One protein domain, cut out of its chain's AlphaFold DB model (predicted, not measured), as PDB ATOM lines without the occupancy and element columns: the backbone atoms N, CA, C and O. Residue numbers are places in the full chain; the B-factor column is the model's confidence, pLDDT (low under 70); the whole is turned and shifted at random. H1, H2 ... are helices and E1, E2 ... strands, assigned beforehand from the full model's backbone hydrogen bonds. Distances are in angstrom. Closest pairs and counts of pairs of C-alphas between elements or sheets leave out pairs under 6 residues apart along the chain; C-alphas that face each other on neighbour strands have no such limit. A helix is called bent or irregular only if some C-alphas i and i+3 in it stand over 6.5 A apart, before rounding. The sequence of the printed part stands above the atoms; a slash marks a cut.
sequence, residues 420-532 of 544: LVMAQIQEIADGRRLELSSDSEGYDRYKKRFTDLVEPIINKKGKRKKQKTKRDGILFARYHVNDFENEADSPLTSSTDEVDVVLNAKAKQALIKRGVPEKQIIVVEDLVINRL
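Overview. This is residues 420 to 532 of the 544 residues of an uncharacterized protein of Candidatus Roizmanbacteria bacterium CG_4_10_14_0_8_um_filter_39_9 (UniProt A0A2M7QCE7). A small twisted sheet of four strands makes the core, with H1 and H2 packed on one face and H3 on the other: three layers. H4 continues from E4 and packs on H1, while two long loops, residues 462 to 473 and 481 to 497, swing wide. The 113 printed residues hold H1 E1 H2 E2 E3 H3 E4 H4 along the chain, a mixed class; the sheet, E1 E2 E3 E4, is parallel. The whole is compact, radius of gyration of the C-alphas 14.7 A, spanning 46 by 33 by 27 A.

Arrangement. Start at E2, residues 474 to 480, and E1, residues 433 to 437, where N 477 and O 435 are 2.8 A apart. Beyond E2 look for E3, residues 498 to 502, with N 501 and O 478 2.7 A apart, then E4, residues 521 to 523, with N 522 and O 500 2.8 A apart. H2, residues 440 to 461, lies over E1, height over the sheet 8.3 A; the closest C-alphas, of Leu 436 and Lys 447, are 6.4 A apart. E1, H2, E2 form a strand-helix-strand unit, parallel neighbours with a helix between, its crossover left-handed; E3, H3, E4, with H3 at residues 505 to 513, form a right-handed one. H1, residues 420 to 429, touches H4, residues 524 to 532, closest at the C-alphas of Leu 420 and Leu 527, 6.5 A. Every O i to N i+4 pair is within hydrogen-bond range in H1, H3 and H4; in H2, 13 of 18 are.

Along the chain. Find C-alpha 420 at (-1.153, -27.358, -28.701), where H1 begins. H2 runs 30.2 A and is irregular, C-alphas 445 and 448 being 7.6 A apart; E2 runs 19.0 A. H4 ends at C-alpha 532, (3.270, -31.106, -38.651).

Size, cuts and confidence. The farthest C-alphas, of Lys 465 and Asp 489, are 46.9 A apart. The printed part has no cut. The links H2 to E2 and E2 to E3 are long. Look for pLDDT under 70 at residues 458 to 472 and 481 to 495.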
ATOM      1  N   LEU A 420      -2.427 -28.057 -28.518       91.75
ATOM      2  CA  LEU A 420      -1.153 -27.358 -28.701       91.75
ATOM      3  C   LEU A 420      -1.162 -25.997 -28.001       91.75
ATOM      4  O   LEU A 420      -0.259 -25.694 -27.217       91.75
ATOM      5  N   VAL A 421      -2.211 -25.205 -28.226       92.25
ATOM      6  CA  VAL A 421      -2.368 -23.883 -27.611       92.25
ATOM      7  C   VAL A 421      -2.517 -24.014 -26.099       92.25
ATOM      8  O   VAL A 421      -1.826 -23.325 -25.348       92.25
ATOM      9  N   MET A 422      -3.351 -24.940 -25.615       90.19
ATOM     10  CA  MET A 422      -3.545 -25.135 -24.177       90.19
ATOM     11  C   MET A 422      -2.289 -25.649 -23.470       90.19
ATOM     12  O   MET A 422      -2.098 -25.331 -22.293       90.19
ATOM     13  N   ALA A 423      -1.433 -26.429 -24.137       90.44
ATOM     14  CA  ALA A 423      -0.136 -26.820 -23.588       90.44
ATOM     15  C   ALA A 423       0.777 -25.598 -23.396       90.44
ATOM     16  O   ALA A 423       1.331 -25.419 -22.310       90.44
ATOM     17  N   GLN A 424       0.844 -24.715 -24.397       92.06
ATOM     18  CA  GLN A 424       1.636 -23.485 -24.339       92.06
ATOM     19  C   GLN A 424       1.106 -22.506 -23.275       92.06
ATOM     20  O   GLN A 424       1.876 -21.973 -22.475       92.06
ATOM     21  N   ILE A 425      -0.219 -22.312 -23.195       90.44
ATOM     22  CA  ILE A 425      -0.853 -21.479 -22.157       90.44
ATOM     23  C   ILE A 425      -0.525 -22.018 -20.761       90.44
ATOM     24  O   ILE A 425      -0.216 -21.245 -19.858       90.44
ATOM     25  N   GLN A 426      -0.568 -23.337 -20.559       87.56
ATOM     26  CA  GLN A 426      -0.240 -23.942 -19.266       87.56
ATOM     27  C   GLN A 426       1.223 -23.756 -18.868       87.56
ATOM     28  O   GLN A 426       1.501 -23.566 -17.682       87.56
ATOM     29  N   GLU A 427       2.139 -23.835 -19.831       88.81
ATOM     30  CA  GLU A 427       3.556 -23.570 -19.600       88.81
ATOM     31  C   GLU A 427       3.760 -22.127 -19.125       88.81
ATOM     32  O   GLU A 427       4.387 -21.900 -18.092       88.81
ATOM     33  N   ILE A 428       3.130 -21.162 -19.803       88.25
ATOM     34  CA  ILE A 428       3.176 -19.740 -19.429       88.25
ATOM     35  C   ILE A 428       2.487 -19.498 -18.079       88.25
ATOM     36  O   ILE A 428       2.941 -18.678 -17.273       88.25
ATOM     37  N   ALA A 429       1.386 -20.194 -17.798       86.19
ATOM     38  CA  ALA A 429       0.643 -20.053 -16.553       86.19
ATOM     39  C   ALA A 429       1.454 -20.481 -15.333       86.19
ATOM     40  O   ALA A 429       1.285 -19.881 -14.274       86.19
ATOM     41  N   ASP A 430       2.326 -21.484 -15.472       85.12
ATOM     42  CA  ASP A 430       3.209 -21.984 -14.408       85.12
ATOM     43  C   ASP A 430       2.465 -22.279 -13.084       85.12
ATOM     44  O   ASP A 430       2.921 -21.996 -11.974       85.12
ATOM     45  N   GLY A 431       1.257 -22.839 -13.209       79.00
ATOM     46  CA  GLY A 431       0.390 -23.189 -12.079       79.00
ATOM     47  C   GLY A 431      -0.635 -22.128 -11.665       79.00
ATOM     48  O   GLY A 431      -1.465 -22.439 -10.812       79.00
ATOM     49  N   ARG A 432      -0.638 -20.939 -12.284       83.31
ATOM     50  CA  ARG A 432      -1.706 -19.935 -12.126       83.31
ATOM     51  C   ARG A 432      -3.065 -20.470 -12.591       83.31
ATOM     52  O   ARG A 432      -3.144 -21.366 -13.438       83.31
ATOM     53  N   ARG A 433      -4.146 -19.895 -12.053       83.75
ATOM     54  CA  ARG A 433      -5.510 -20.143 -12.545       83.75
ATOM     55  C   ARG A 433      -5.655 -19.538 -13.941       83.75
ATOM     56  O   ARG A 433      -5.153 -18.450 -14.179       83.75
ATOM     57  N   LEU A 434      -6.339 -20.233 -14.840       86.75
ATOM     58  CA  LEU A 434      -6.601 -19.751 -16.195       86.75
ATOM     59  C   LEU A 434      -8.002 -19.154 -16.279       86.75
ATOM     60  O   LEU A 434      -8.961 -19.795 -15.845       86.75
ATOM     61  N   GLU A 435      -8.118 -17.970 -16.869       85.94
ATOM     62  CA  GLU A 435      -9.400 -17.355 -17.218       85.94
ATOM     63  C   GLU A 435      -9.358 -16.807 -18.645       85.94
ATOM     64  O   GLU A 435      -8.313 -16.362 -19.115       85.94
ATOM     65  N   LEU A 436     -10.490 -16.864 -19.348       85.38
ATOM     66  CA  LEU A 436     -10.628 -16.255 -20.667       85.38
ATOM     67  C   LEU A 436     -10.935 -14.764 -20.499       85.38
ATOM     68  O   LEU A 436     -11.869 -14.408 -19.779       85.38
ATOM     69  N   SER A 437     -10.191 -13.917 -21.199       83.69
ATOM     70  CA  SER A 437     -10.458 -12.488 -21.338       83.69
ATOM     71  C   SER A 437     -10.794 -12.192 -22.799       83.69
ATOM     72  O   SER A 437     -10.033 -12.529 -23.696       83.69
ATOM     73  N   SER A 438     -11.967 -11.623 -23.049       76.00
ATOM     74  CA  SER A 438     -12.433 -11.238 -24.385       76.00
ATOM     75  C   SER A 438     -13.421 -10.086 -24.246       76.00
ATOM     76  O   SER A 438     -13.946  -9.847 -23.154       76.00
ATOM     77  N   ASP A 439     -13.703  -9.407 -25.351       72.56
ATOM     78  CA  ASP A 439     -14.920  -8.611 -25.505       72.56
ATOM     79  C   ASP A 439     -16.197  -9.450 -25.271       72.56
ATOM     80  O   ASP A 439     -16.155 -10.678 -25.151       72.56
ATOM     81  N   SER A 440     -17.359  -8.794 -25.187       72.62
ATOM     82  CA  SER A 440     -18.626  -9.484 -24.903       72.62
ATOM     83  C   SER A 440     -18.958 -10.556 -25.943       72.62
ATOM     84  O   SER A 440     -19.406 -11.640 -25.576       72.62
ATOM     85  N   GLU A 441     -18.698 -10.283 -27.224       72.00
ATOM     86  CA  GLU A 441     -18.994 -11.213 -28.317       72.00
ATOM     87  C   GLU A 441     -18.100 -12.460 -28.264       72.00
ATOM     88  O   GLU A 441     -18.598 -13.588 -28.295       72.00
ATOM     89  N   GLY A 442     -16.783 -12.290 -28.124       72.25
ATOM     90  CA  GLY A 442     -15.861 -13.413 -28.010       72.25
ATOM     91  C   GLY A 442     -16.023 -14.174 -26.693       72.25
ATOM     92  O   GLY A 442     -15.889 -15.398 -26.669       72.25
ATOM     93  N   TYR A 443     -16.401 -13.504 -25.602       78.56
ATOM     94  CA  TYR A 443     -16.699 -14.186 -24.346       78.56
ATOM     95  C   TYR A 443     -17.901 -15.124 -24.497       78.56
ATOM     96  O   TYR A 443     -17.801 -16.304 -24.153       78.56
ATOM     97  N   ASP A 444     -19.000 -14.652 -25.085       79.31
ATOM     98  CA  ASP A 444     -20.183 -15.483 -25.332       79.31
ATOM     99  C   ASP A 444     -19.887 -16.625 -26.311       79.31
ATOM    100  O   ASP A 444     -20.346 -17.755 -26.118       79.31
ATOM    101  N   ARG A 445     -19.054 -16.363 -27.325       79.44
ATOM    102  CA  ARG A 445     -18.669 -17.357 -28.330       79.44
ATOM    103  C   ARG A 445     -17.749 -18.447 -27.773       79.44
ATOM    104  O   ARG A 445     -17.953 -19.621 -28.080       79.44
ATOM    105  N   TYR A 446     -16.749 -18.100 -26.962       83.12
ATOM    106  CA  TYR A 446     -15.639 -19.007 -26.635       83.12
ATOM    107  C   TYR A 446     -15.562 -19.455 -25.176       83.12
ATOM    108  O   TYR A 446     -14.966 -20.503 -24.911       83.12
ATOM    109  N   LYS A 447     -16.172 -18.739 -24.219       85.50
ATOM    110  CA  LYS A 447     -16.024 -19.032 -22.777       85.50
ATOM    111  C   LYS A 447     -16.331 -20.481 -22.440       85.50
ATOM    112  O   LYS A 447     -15.570 -21.112 -21.705       85.50
ATOM    113  N   LYS A 448     -17.443 -21.011 -22.955       85.25
ATOM    114  CA  LYS A 448     -17.852 -22.391 -22.675       85.25
ATOM    115  C   LYS A 448     -16.792 -23.381 -23.162       85.25
ATOM    116  O   LYS A 448     -16.349 -24.214 -22.383       85.25
ATOM    117  N   ARG A 449     -16.324 -23.231 -24.404       85.44
ATOM    118  CA  ARG A 449     -15.303 -24.104 -25.006       85.44
ATOM    119  C   ARG A 449     -13.966 -24.019 -24.273       85.44
ATOM    120  O   ARG A 449     -13.373 -25.045 -23.959       85.44
ATOM    121  N   PHE A 450     -13.534 -22.809 -23.923       87.19
ATOM    122  CA  PHE A 450     -12.323 -22.605 -23.130       87.19
ATOM    123  C   PHE A 450     -12.431 -23.269 -21.748       87.19
ATOM    124  O   PHE A 450     -11.514 -23.959 -21.310       87.19
ATOM    125  N   THR A 451     -13.576 -23.112 -21.075       84.31
ATOM    126  CA  THR A 451     -13.826 -23.724 -19.762       84.31
ATOM    127  C   THR A 451     -13.805 -25.252 -19.848       84.31
ATOM    128  O   THR A 451     -13.117 -25.888 -19.050       84.31
ATOM    129  N   ASP A 452     -14.471 -25.826 -20.854       82.94
ATOM    130  CA  ASP A 452     -14.507 -27.272 -21.108       82.94
ATOM    131  C   ASP A 452     -13.097 -27.858 -21.344       82.94
ATOM    132  O   ASP A 452     -12.835 -29.004 -20.975       82.94
ATOM    133  N   LEU A 453     -12.171 -27.087 -21.933       81.31
ATOM    134  CA  LEU A 453     -10.773 -27.497 -22.118       81.31
ATOM    135  C   LEU A 453      -9.939 -27.368 -20.840       81.31
ATOM    136  O   LEU A 453      -9.125 -28.245 -20.544       81.31
ATOM    137  N   VAL A 454     -10.131 -26.290 -20.076       81.38
ATOM    138  CA  VAL A 454      -9.380 -25.997 -18.846       81.38
ATOM    139  C   VAL A 454      -9.766 -26.935 -17.699       81.38
ATOM    140  O   VAL A 454      -8.902 -27.373 -16.934       81.38
ATOM    141  N   GLU A 455     -11.044 -27.282 -17.566       76.69
ATOM    142  CA  GLU A 455     -11.558 -28.060 -16.436       76.69
ATOM    143  C   GLU A 455     -10.868 -29.437 -16.267       76.69
ATOM    144  O   GLU A 455     -10.403 -29.736 -15.162       76.69
ATOM    145  N   PRO A 456     -10.672 -30.266 -17.315       72.69
ATOM    146  CA  PRO A 456      -9.914 -31.516 -17.216       72.69
ATOM    147  C   PRO A 456      -8.454 -31.326 -16.790       72.69
ATOM    148  O   PRO A 456      -7.891 -32.201 -16.128       72.69
ATOM    149  N   ILE A 457      -7.827 -30.208 -17.163       70.69
ATOM    150  CA  ILE A 457      -6.437 -29.884 -16.808       70.69
ATOM    151  C   ILE A 457      -6.343 -29.568 -15.312       70.69
ATOM    152  O   ILE A 457      -5.448 -30.072 -14.623       70.69
ATOM    153  N   ILE A 458      -7.291 -28.781 -14.797       64.19
ATOM    154  CA  ILE A 458      -7.407 -28.456 -13.371       64.19
ATOM    155  C   ILE A 458      -7.732 -29.725 -12.567       64.19
ATOM    156  O   ILE A 458      -7.047 -30.047 -11.592       64.19
ATOM    157  N   ASN A 459      -8.706 -30.516 -13.018       57.31
ATOM    158  CA  ASN A 459      -9.187 -31.699 -12.301       57.31
ATOM    159  C   ASN A 459      -8.195 -32.878 -12.333       57.31
ATOM    160  O   ASN A 459      -8.065 -33.589 -11.332       57.31
ATOM    161  N   LYS A 460      -7.403 -33.059 -13.404       54.56
ATOM    162  CA  LYS A 460      -6.279 -34.024 -13.414       54.56
ATOM    163  C   LYS A 460      -5.213 -33.687 -12.365       54.56
ATOM    164  O   LYS A 460      -4.562 -34.597 -11.847       54.56
ATOM    165  N   LYS A 461      -5.046 -32.408 -12.010       48.78
ATOM    166  CA  LYS A 461      -4.140 -31.966 -10.937       48.78
ATOM    167  C   LYS A 461      -4.746 -32.107  -9.534       48.78
ATOM    168  O   LYS A 461      -3.981 -32.201  -8.581       48.78
ATOM    169  N   GLY A 462      -6.066 -32.270  -9.400       43.41
ATOM    170  CA  GLY A 462      -6.760 -32.493  -8.120       43.41
ATOM    171  C   GLY A 462      -6.371 -33.779  -7.368       43.41
ATOM    172  O   GLY A 462      -6.643 -33.896  -6.176       43.41
ATOM    173  N   LYS A 463      -5.688 -34.735  -8.022       41.62
ATOM    174  CA  LYS A 463      -5.123 -35.943  -7.379       41.62
ATOM    175  C   LYS A 463      -3.602 -35.911  -7.184       41.62
ATOM    176  O   LYS A 463      -3.050 -36.832  -6.584       41.62
ATOM    177  N   ARG A 464      -2.897 -34.868  -7.643       42.56
ATOM    178  CA  ARG A 464      -1.481 -34.666  -7.301       42.56
ATOM    179  C   ARG A 464      -1.415 -33.827  -6.029       42.56
ATOM    180  O   ARG A 464      -1.829 -32.674  -6.031       42.56
ATOM    181  N   LYS A 465      -0.890 -34.424  -4.947       40.97
ATOM    182  CA  LYS A 465      -0.445 -33.732  -3.722       40.97
ATOM    183  C   LYS A 465       0.076 -32.346  -4.091       40.97
ATOM    184  O   LYS A 465       1.046 -32.308  -4.841       40.97
ATOM    185  N   LYS A 466      -0.577 -31.284  -3.587       42.34
ATOM    186  CA  LYS A 466      -0.174 -29.864  -3.628       42.34
ATOM    187  C   LYS A 466       1.200 -29.679  -4.285       42.34
ATOM    188  O   LYS A 466       2.214 -29.601  -3.592       42.34
ATOM    189  N   GLN A 467       1.249 -29.671  -5.619       45.19
ATOM    190  CA  GLN A 467       2.427 -29.161  -6.307       45.19
ATOM    191  C   GLN A 467       2.454 -27.694  -5.903       45.19
ATOM    192  O   GLN A 467       1.500 -26.984  -6.207       45.19
ATOM    193  N   LYS A 468       3.462 -27.285  -5.119       45.62
ATOM    194  CA  LYS A 468       3.686 -25.872  -4.800       45.62
ATOM    195  C   LYS A 468       3.608 -25.111  -6.122       45.62
ATOM    196  O   LYS A 468       4.433 -25.349  -7.004       45.62
ATOM    197  N   THR A 469       2.575 -24.292  -6.273       52.44
ATOM    198  CA  THR A 469       2.461 -23.336  -7.367       52.44
ATOM    199  C   THR A 469       3.734 -22.496  -7.336       52.44
ATOM    200  O   THR A 469       4.160 -22.051  -6.271       52.44
ATOM    201  N   LYS A 470       4.428 -22.364  -8.472       58.88
ATOM    202  CA  LYS A 470       5.620 -21.504  -8.535       58.88
ATOM    203  C   LYS A 470       5.232 -20.025  -8.509       58.88
ATOM    204  O   LYS A 470       6.049 -19.192  -8.124       58.88
ATOM    205  N   ARG A 471       3.989 -19.713  -8.895       62.81
ATOM    206  CA  ARG A 471       3.378 -18.382  -8.869       62.81
ATOM    207  C   ARG A 471       1.913 -18.475  -8.452       62.81
ATOM    208  O   ARG A 471       1.190 -19.336  -8.952       62.81
ATOM    209  N   ASP A 472       1.491 -17.563  -7.587       69.31
ATOM    210  CA  ASP A 472       0.084 -17.359  -7.243       69.31
ATOM    211  C   ASP A 472      -0.518 -16.293  -8.173       69.31
ATOM    212  O   ASP A 472       0.174 -15.350  -8.554       69.31
ATOM    213  N   GLY A 473      -1.783 -16.454  -8.573       81.69
ATOM    214  CA  GLY A 473      -2.490 -15.490  -9.426       81.69
ATOM    215  C   GLY A 473      -3.359 -16.115 -10.520       81.69
ATOM    216  O   GLY A 473      -3.491 -17.341 -10.620       81.69
ATOM    217  N   ILE A 474      -3.959 -15.246 -11.336       83.56
ATOM    218  CA  ILE A 474      -4.758 -15.595 -12.516       83.56
ATOM    219  C   ILE A 474      -3.952 -15.185 -13.752       83.56
ATOM    220  O   ILE A 474      -3.439 -14.074 -13.791       83.56
ATOM    221  N   LEU A 475      -3.816 -16.076 -14.734       87.62
ATOM    222  CA  LEU A 475      -3.380 -15.734 -16.085       87.62
ATOM    223  C   LEU A 475      -4.629 -15.612 -16.964       87.62
ATOM    224  O   LEU A 475      -5.388 -16.576 -17.107       87.62
ATOM    225  N   PHE A 476      -4.806 -14.447 -17.571       87.06
ATOM    226  CA  PHE A 476      -5.858 -14.177 -18.536       87.06
ATOM    227  C   PHE A 476      -5.379 -14.537 -19.944       87.06
ATOM    228  O   PHE A 476      -4.423 -13.955 -20.456       87.06
ATOM    229  N   ALA A 477      -6.041 -15.504 -20.573       87.69
ATOM    230  CA  ALA A 477      -5.844 -15.824 -21.979       87.69
ATOM    231  C   ALA A 477      -6.799 -14.978 -22.823       87.69
ATOM    232  O   ALA A 477      -8.014 -15.064 -22.641       87.69
ATOM    233  N   ARG A 478      -6.259 -14.173 -23.738       86.75
ATOM    234  CA  ARG A 478      -7.032 -13.372 -24.689       86.75
ATOM    235  C   ARG A 478      -6.978 -14.000 -26.063       86.75
ATOM    236  O   ARG A 478      -5.887 -14.228 -26.571       86.75
ATOM    237  N   TYR A 479      -8.127 -14.284 -26.664       83.00
ATOM    238  CA  TYR A 479      -8.183 -14.846 -28.011       83.00
ATOM    239  C   TYR A 479      -8.666 -13.797 -29.010       83.00
ATOM    240  O   TYR A 479      -9.808 -13.351 -28.940       83.00
ATOM    241  N   HIS A 480      -7.789 -13.417 -29.939       74.50
ATOM    242  CA  HIS A 480      -8.063 -12.391 -30.945       74.50
ATOM    243  C   HIS A 480      -8.418 -13.055 -32.274       74.50
ATOM    244  O   HIS A 480      -7.542 -13.522 -33.002       74.50
ATOM    245  N   VAL A 481      -9.715 -13.123 -32.571       62.69
ATOM    246  CA  VAL A 481     -10.242 -13.761 -33.794       62.69
ATOM    247  C   VAL A 481     -10.116 -12.847 -35.007       62.69
ATOM    248  O   VAL A 481      -9.847 -13.311 -36.112       62.69
ATOM    249  N   ASN A 482     -10.322 -11.546 -34.799       60.22
ATOM    250  CA  ASN A 482     -10.251 -10.546 -35.854       60.22
ATOM    251  C   ASN A 482      -8.855  -9.924 -35.880       60.22
ATOM    252  O   ASN A 482      -8.303  -9.569 -34.836       60.22
ATOM    253  N   ASP A 483      -8.304  -9.770 -37.086       52.84
ATOM    254  CA  ASP A 483      -7.107  -8.965 -37.304       52.84
ATOM    255  C   ASP A 483      -7.340  -7.575 -36.681       52.84
ATOM    256  O   ASP A 483      -8.388  -6.958 -36.870       52.84
ATOM    257  N   PHE A 484      -6.343  -7.083 -35.944       55.06
ATOM    258  CA  PHE A 484      -6.312  -5.820 -35.193       55.06
ATOM    259  C   PHE A 484      -6.560  -4.529 -36.014       55.06
ATOM    260  O   PHE A 484      -6.256  -3.432 -35.535       55.06
ATOM    261  N   GLU A 485      -7.076  -4.627 -37.240       46.62
ATOM    262  CA  GLU A 485      -7.222  -3.538 -38.210       46.62
ATOM    263  C   GLU A 485      -8.110  -2.389 -37.705       46.62
ATOM    264  O   GLU A 485      -7.879  -1.250 -38.099       46.62
ATOM    265  N   ASN A 486      -9.034  -2.640 -36.767       44.78
ATOM    266  CA  ASN A 486      -9.987  -1.627 -36.290       44.78
ATOM    267  C   ASN A 486      -9.686  -1.024 -34.902       44.78
ATOM    268  O   ASN A 486     -10.351  -0.073 -34.505       44.78
ATOM    269  N   GLU A 487      -8.682  -1.512 -34.165       49.91
ATOM    270  CA  GLU A 487      -8.348  -1.008 -32.815       49.91
ATOM    271  C   GLU A 487      -7.051  -0.183 -32.808       49.91
ATOM    272  O   GLU A 487      -6.139  -0.425 -32.018       49.91
ATOM    273  N   ALA A 488      -6.917   0.748 -33.753       46.34
ATOM    274  CA  ALA A 488      -5.659   1.445 -34.024       46.34
ATOM    275  C   ALA A 488      -5.161   2.385 -32.902       46.34
ATOM    276  O   ALA A 488      -3.979   2.717 -32.906       46.34
ATOM    277  N   ASP A 489      -5.989   2.755 -31.916       43.22
ATOM    278  CA  ASP A 489      -5.719   3.958 -31.107       43.22
ATOM    279  C   ASP A 489      -5.643   3.763 -29.581       43.22
ATOM    280  O   ASP A 489      -5.628   4.744 -28.841       43.22
ATOM    281  N   SER A 490      -5.562   2.533 -29.060       44.94
ATOM    282  CA  SER A 490      -5.356   2.322 -27.615       44.94
ATOM    283  C   SER A 490      -4.094   1.512 -27.316       44.94
ATOM    284  O   SER A 490      -3.972   0.377 -27.785       44.94
ATOM    285  N   PRO A 491      -3.139   2.053 -26.531       51.22
ATOM    286  CA  PRO A 491      -2.018   1.265 -26.044       51.22
ATOM    287  C   PRO A 491      -2.551   0.142 -25.153       51.22
ATOM    288  O   PRO A 491      -3.144   0.386 -24.102       51.22
ATOM    289  N   LEU A 492      -2.335  -1.103 -25.577       62.34
ATOM    290  CA  LEU A 492      -2.558  -2.274 -24.737       62.34
ATOM    291  C   LEU A 492      -1.463  -2.277 -23.670       62.34
ATOM    292  O   LEU A 492      -0.305  -2.582 -23.951       62.34
ATOM    293  N   THR A 493      -1.808  -1.925 -22.435       53.91
ATOM    294  CA  THR A 493      -0.920  -2.173 -21.297       53.91
ATOM    295  C   THR A 493      -0.817  -3.682 -21.110       53.91
ATOM    296  O   THR A 493      -1.724  -4.295 -20.554       53.91
ATOM    297  N   SER A 494       0.261  -4.291 -21.606       58.81
ATOM    298  CA  SER A 494       0.528  -5.713 -21.398       58.81
ATOM    299  C   SER A 494       0.810  -5.960 -19.914       58.81
ATOM    300  O   SER A 494       1.863  -5.568 -19.400       58.81
ATOM    301  N   SER A 495      -0.122  -6.600 -19.215       69.62
ATOM    302  CA  SER A 495       0.138  -7.123 -17.876       69.62
ATOM    303  C   SER A 495       1.006  -8.384 -17.969       69.62
ATOM    304  O   SER A 495       0.912  -9.153 -18.924       69.62
ATOM    305  N   THR A 496       1.827  -8.669 -16.953       74.69
ATOM    306  CA  THR A 496       2.523  -9.971 -16.824       74.69
ATOM    307  C   THR A 496       1.565 -11.152 -16.613       74.69
ATOM    308  O   THR A 496       1.970 -12.320 -16.680       74.69
ATOM    309  N   ASP A 497       0.297 -10.849 -16.353       84.56
ATOM    310  CA  ASP A 497      -0.785 -11.797 -16.112       84.56
ATOM    311  C   ASP A 497      -1.665 -12.035 -17.336       84.56
ATOM    312  O   ASP A 497      -2.758 -12.579 -17.214       84.56
ATOM    313  N   GLU A 498      -1.171 -11.696 -18.525       87.75
ATOM    314  CA  GLU A 498      -1.894 -11.874 -19.781       87.75
ATOM    315  C   GLU A 498      -1.074 -12.667 -20.800       87.75
ATOM    316  O   GLU A 498       0.162 -12.614 -20.825       87.75
ATOM    317  N   VAL A 499      -1.784 -13.439 -21.620       91.06
ATOM    318  CA  VAL A 499      -1.260 -14.112 -22.807       91.06
ATOM    319  C   VAL A 499      -2.243 -13.910 -23.955       91.06
ATOM    320  O   VAL A 499      -3.436 -14.166 -23.808       91.06
ATOM    321  N   ASP A 500      -1.741 -13.452 -25.093       90.69
ATOM    322  CA  ASP A 500      -2.517 -13.224 -26.302       90.69
ATOM    323  C   ASP A 500      -2.368 -14.425 -27.243       90.69
ATOM    324  O   ASP A 500      -1.264 -14.836 -27.593       90.69
ATOM    325  N   VAL A 501      -3.490 -14.998 -27.657       90.31
ATOM    326  CA  VAL A 501      -3.587 -16.072 -28.647       90.31
ATOM    327  C   VAL A 501      -4.087 -15.455 -29.945       90.31
ATOM    328  O   VAL A 501      -5.169 -14.867 -29.985       90.31
ATOM    329  N   VAL A 502      -3.296 -15.587 -31.004       90.19
ATOM    330  CA  VAL A 502      -3.577 -15.026 -32.329       90.19
ATOM    331  C   VAL A 502      -3.456 -16.097 -33.405       90.19
ATOM    332  O   VAL A 502      -2.730 -17.076 -33.246       90.19
ATOM    333  N   LEU A 503      -4.145 -15.904 -34.527       86.69
ATOM    334  CA  LEU A 503      -4.194 -16.914 -35.581       86.69
ATOM    335  C   LEU A 503      -2.937 -16.952 -36.466       86.69
ATOM    336  O   LEU A 503      -2.497 -18.046 -36.797       86.69
ATOM    337  N   ASN A 504      -2.326 -15.801 -36.788       87.06
ATOM    338  CA  ASN A 504      -1.179 -15.710 -37.710       87.06
ATOM    339  C   ASN A 504      -0.060 -14.758 -37.247       87.06
ATOM    340  O   ASN A 504      -0.188 -13.960 -36.311       87.06
ATOM    341  N   ALA A 505       1.045 -14.794 -37.996       87.81
ATOM    342  CA  ALA A 505       2.204 -13.932 -37.799       87.81
ATOM    343  C   ALA A 505       1.911 -12.429 -37.998       87.81
ATOM    344  O   ALA A 505       2.537 -11.598 -37.339       87.81
ATOM    345  N   LYS A 506       0.963 -12.049 -38.867       87.56
ATOM    346  CA  LYS A 506       0.592 -10.637 -39.094       87.56
ATOM    347  C   LYS A 506      -0.008 -10.027 -37.821       87.56
ATOM    348  O   LYS A 506       0.414  -8.947 -37.406       87.56
ATOM    349  N   ALA A 507      -0.911 -10.749 -37.161       85.31
ATOM    350  CA  ALA A 507      -1.498 -10.366 -35.881       85.31
ATOM    351  C   ALA A 507      -0.441 -10.291 -34.765       85.31
ATOM    352  O   ALA A 507      -0.411  -9.318 -34.010       85.31
ATOM    353  N   LYS A 508       0.507 -11.241 -34.720       90.06
ATOM    354  CA  LYS A 508       1.666 -11.173 -33.809       90.06
ATOM    355  C   LYS A 508       2.475  -9.888 -34.002       90.06
ATOM    356  O   LYS A 508       2.776  -9.202 -33.029       90.06
ATOM    357  N   GLN A 509       2.804  -9.527 -35.243       89.06
ATOM    358  CA  GLN A 509       3.557  -8.301 -35.530       89.06
ATOM    359  C   GLN A 509       2.786  -7.036 -35.127       89.06
ATOM    360  O   GLN A 509       3.392  -6.070 -34.661       89.06
ATOM    361  N   ALA A 510       1.458  -7.033 -35.271       85.81
ATOM    362  CA  ALA A 510       0.619  -5.929 -34.810       85.81
ATOM    363  C   ALA A 510       0.675  -5.763 -33.279       85.81
ATOM    364  O   ALA A 510       0.864  -4.647 -32.799       85.81
ATOM    365  N   LEU A 511       0.597  -6.860 -32.517       85.50
ATOM    366  CA  LEU A 511       0.700  -6.840 -31.053       85.50
ATOM    367  C   LEU A 511       2.075  -6.388 -30.550       85.50
ATOM    368  O   LEU A 511       2.156  -5.570 -29.633       85.50
ATOM    369  N   ILE A 512       3.155  -6.852 -31.186       88.88
ATOM    370  CA  ILE A 512       4.520  -6.427 -30.841       88.88
ATOM    371  C   ILE A 512       4.676  -4.914 -31.043       88.88
ATOM    372  O   ILE A 512       5.200  -4.226 -30.170       88.88
ATOM    373  N   LYS A 513       4.160  -4.366 -32.155       87.19
ATOM    374  CA  LYS A 513       4.166  -2.912 -32.412       87.19
ATOM    375  C   LYS A 513       3.378  -2.115 -31.370       87.19
ATOM    376  O   LYS A 513       3.701  -0.954 -31.138       87.19
ATOM    377  N   ARG A 514       2.375  -2.729 -30.736       82.06
ATOM    378  CA  ARG A 514       1.587  -2.142 -29.638       82.06
ATOM    379  C   ARG A 514       2.240  -2.297 -28.260       82.06
ATOM    380  O   ARG A 514       1.688  -1.802 -27.285       82.06
ATOM    381  N   GLY A 515       3.406  -2.940 -28.177       84.94
ATOM    382  CA  GLY A 515       4.175  -3.089 -26.940       84.94
ATOM    383  C   GLY A 515       3.947  -4.400 -26.190       84.94
ATOM    384  O   GLY A 515       4.504  -4.557 -25.106       84.94
ATOM    385  N   VAL A 516       3.188  -5.354 -26.746       86.31
ATOM    386  CA  VAL A 516       3.023  -6.679 -26.131       86.31
ATOM    387  C   VAL A 516       4.322  -7.486 -26.276       86.31
ATOM    388  O   VAL A 516       4.808  -7.674 -27.397       86.31
ATOM    389  N   PRO A 517       4.905  -7.997 -25.176       89.25
ATOM    390  CA  PRO A 517       6.099  -8.829 -25.228       89.25
ATOM    391  C   PRO A 517       5.880 -10.110 -26.033       89.25
ATOM    392  O   PRO A 517       4.942 -10.858 -25.778       89.25
ATOM    393  N   GLU A 518       6.816 -10.437 -26.924       90.94
ATOM    394  CA  GLU A 518       6.721 -11.612 -27.805       90.94
ATOM    395  C   GLU A 518       6.479 -12.931 -27.051       90.94
ATOM    396  O   GLU A 518       5.702 -13.772 -27.493       90.94
ATOM    397  N   LYS A 519       7.075 -13.088 -25.864       89.88
ATOM    398  CA  LYS A 519       6.897 -14.263 -24.990       89.88
ATOM    399  C   LYS A 519       5.464 -14.459 -24.465       89.88
ATOM    400  O   LYS A 519       5.182 -15.498 -23.876       89.88
ATOM    401  N   GLN A 520       4.604 -13.448 -24.592       89.81
ATOM    402  CA  GLN A 520       3.197 -13.480 -24.188       89.81
ATOM    403  C   GLN A 520       2.261 -13.657 -25.386       89.81
ATOM    404  O   GLN A 520       1.054 -13.597 -25.205       89.81
ATOM    405  N   ILE A 521       2.793 -13.885 -26.589       92.38
ATOM    406  CA  ILE A 521       1.997 -14.062 -27.801       92.38
ATOM    407  C   ILE A 521       2.145 -15.504 -28.282       92.38
ATOM    408  O   ILE A 521       3.248 -15.974 -28.559       92.38
ATOM    409  N   ILE A 522       1.021 -16.199 -28.414       93.62
ATOM    410  CA  ILE A 522       0.926 -17.538 -28.989       93.62
ATOM    411  C   ILE A 522       0.313 -17.410 -30.380       93.62
ATOM    412  O   ILE A 522      -0.798 -16.907 -30.522       93.62
ATOM    413  N   VAL A 523       1.017 -17.905 -31.397       93.38
ATOM    414  CA  VAL A 523       0.497 -17.988 -32.766       93.38
ATOM    415  C   VAL A 523       0.024 -19.413 -33.020       93.38
ATOM    416  O   VAL A 523       0.831 -20.343 -33.019       93.38
ATOM    417  N   VAL A 524      -1.282 -19.591 -33.217       92.12
ATOM    418  CA  VAL A 524      -1.903 -20.914 -33.382       92.12
ATOM    419  C   VAL A 524      -1.344 -21.631 -34.615       92.12
ATOM    420  O   VAL A 524      -0.916 -22.780 -34.510       92.12
ATOM    421  N   GLU A 525      -1.276 -20.939 -35.757       91.69
ATOM    422  CA  GLU A 525      -0.755 -21.485 -37.017       91.69
ATOM    423  C   GLU A 525       0.698 -21.973 -36.888       91.69
ATOM    424  O   GLU A 525       1.019 -23.074 -37.337       91.69
ATOM    425  N   ASP A 526       1.568 -21.218 -36.204       93.06
ATOM    426  CA  ASP A 526       2.967 -21.613 -35.996       93.06
ATOM    427  C   ASP A 526       3.070 -22.904 -35.174       93.06
ATOM    428  O   ASP A 526       3.854 -23.791 -35.513       93.06
ATOM    429  N   LEU A 527       2.266 -23.049 -34.112       94.25
ATOM    430  CA  LEU A 527       2.252 -24.272 -33.303       94.25
ATOM    431  C   LEU A 527       1.820 -25.491 -34.124       94.25
ATOM    432  O   LEU A 527       2.428 -26.559 -34.012       94.25
ATOM    433  N   VAL A 528       0.783 -25.333 -34.949       92.94
ATOM    434  CA  VAL A 528       0.268 -26.394 -35.821       92.94
ATOM    435  C   VAL A 528       1.313 -26.791 -36.861       92.94
ATOM    436  O   VAL A 528       1.630 -27.977 -36.978       92.94
ATOM    437  N   ILE A 529       1.898 -25.821 -37.568       92.50
ATOM    438  CA  ILE A 529       2.911 -26.077 -38.598       92.50
ATOM    439  C   ILE A 529       4.146 -26.746 -37.997       92.50
ATOM    440  O   ILE A 529       4.559 -27.795 -38.488       92.50
ATOM    441  N   ASN A 530       4.680 -26.224 -36.889       92.81
ATOM    442  CA  ASN A 530       5.842 -26.821 -36.223       92.81
ATOM    443  C   ASN A 530       5.560 -28.276 -35.817       92.81
ATOM    444  O   ASN A 530       6.438 -29.143 -35.885       92.81
ATOM    445  N   ARG A 531       4.322 -28.575 -35.395       93.38
ATOM    446  CA  ARG A 531       3.926 -29.939 -35.043       93.38
ATOM    447  C   ARG A 531       3.860 -30.851 -36.266       93.38
ATOM    448  O   ARG A 531       4.285 -32.001 -36.155       93.38
ATOM    449  N   LEU A 532       3.336 -30.366 -37.390       91.00
ATOM    450  CA  LEU A 532       3.270 -31.106 -38.651       91.00
ATOM    451  C   LEU A 532       4.666 -31.385 -39.218       91.00
ATOM    452  O   LEU A 532       4.953 -32.531 -39.545       91.00
TER     453      LEU A 532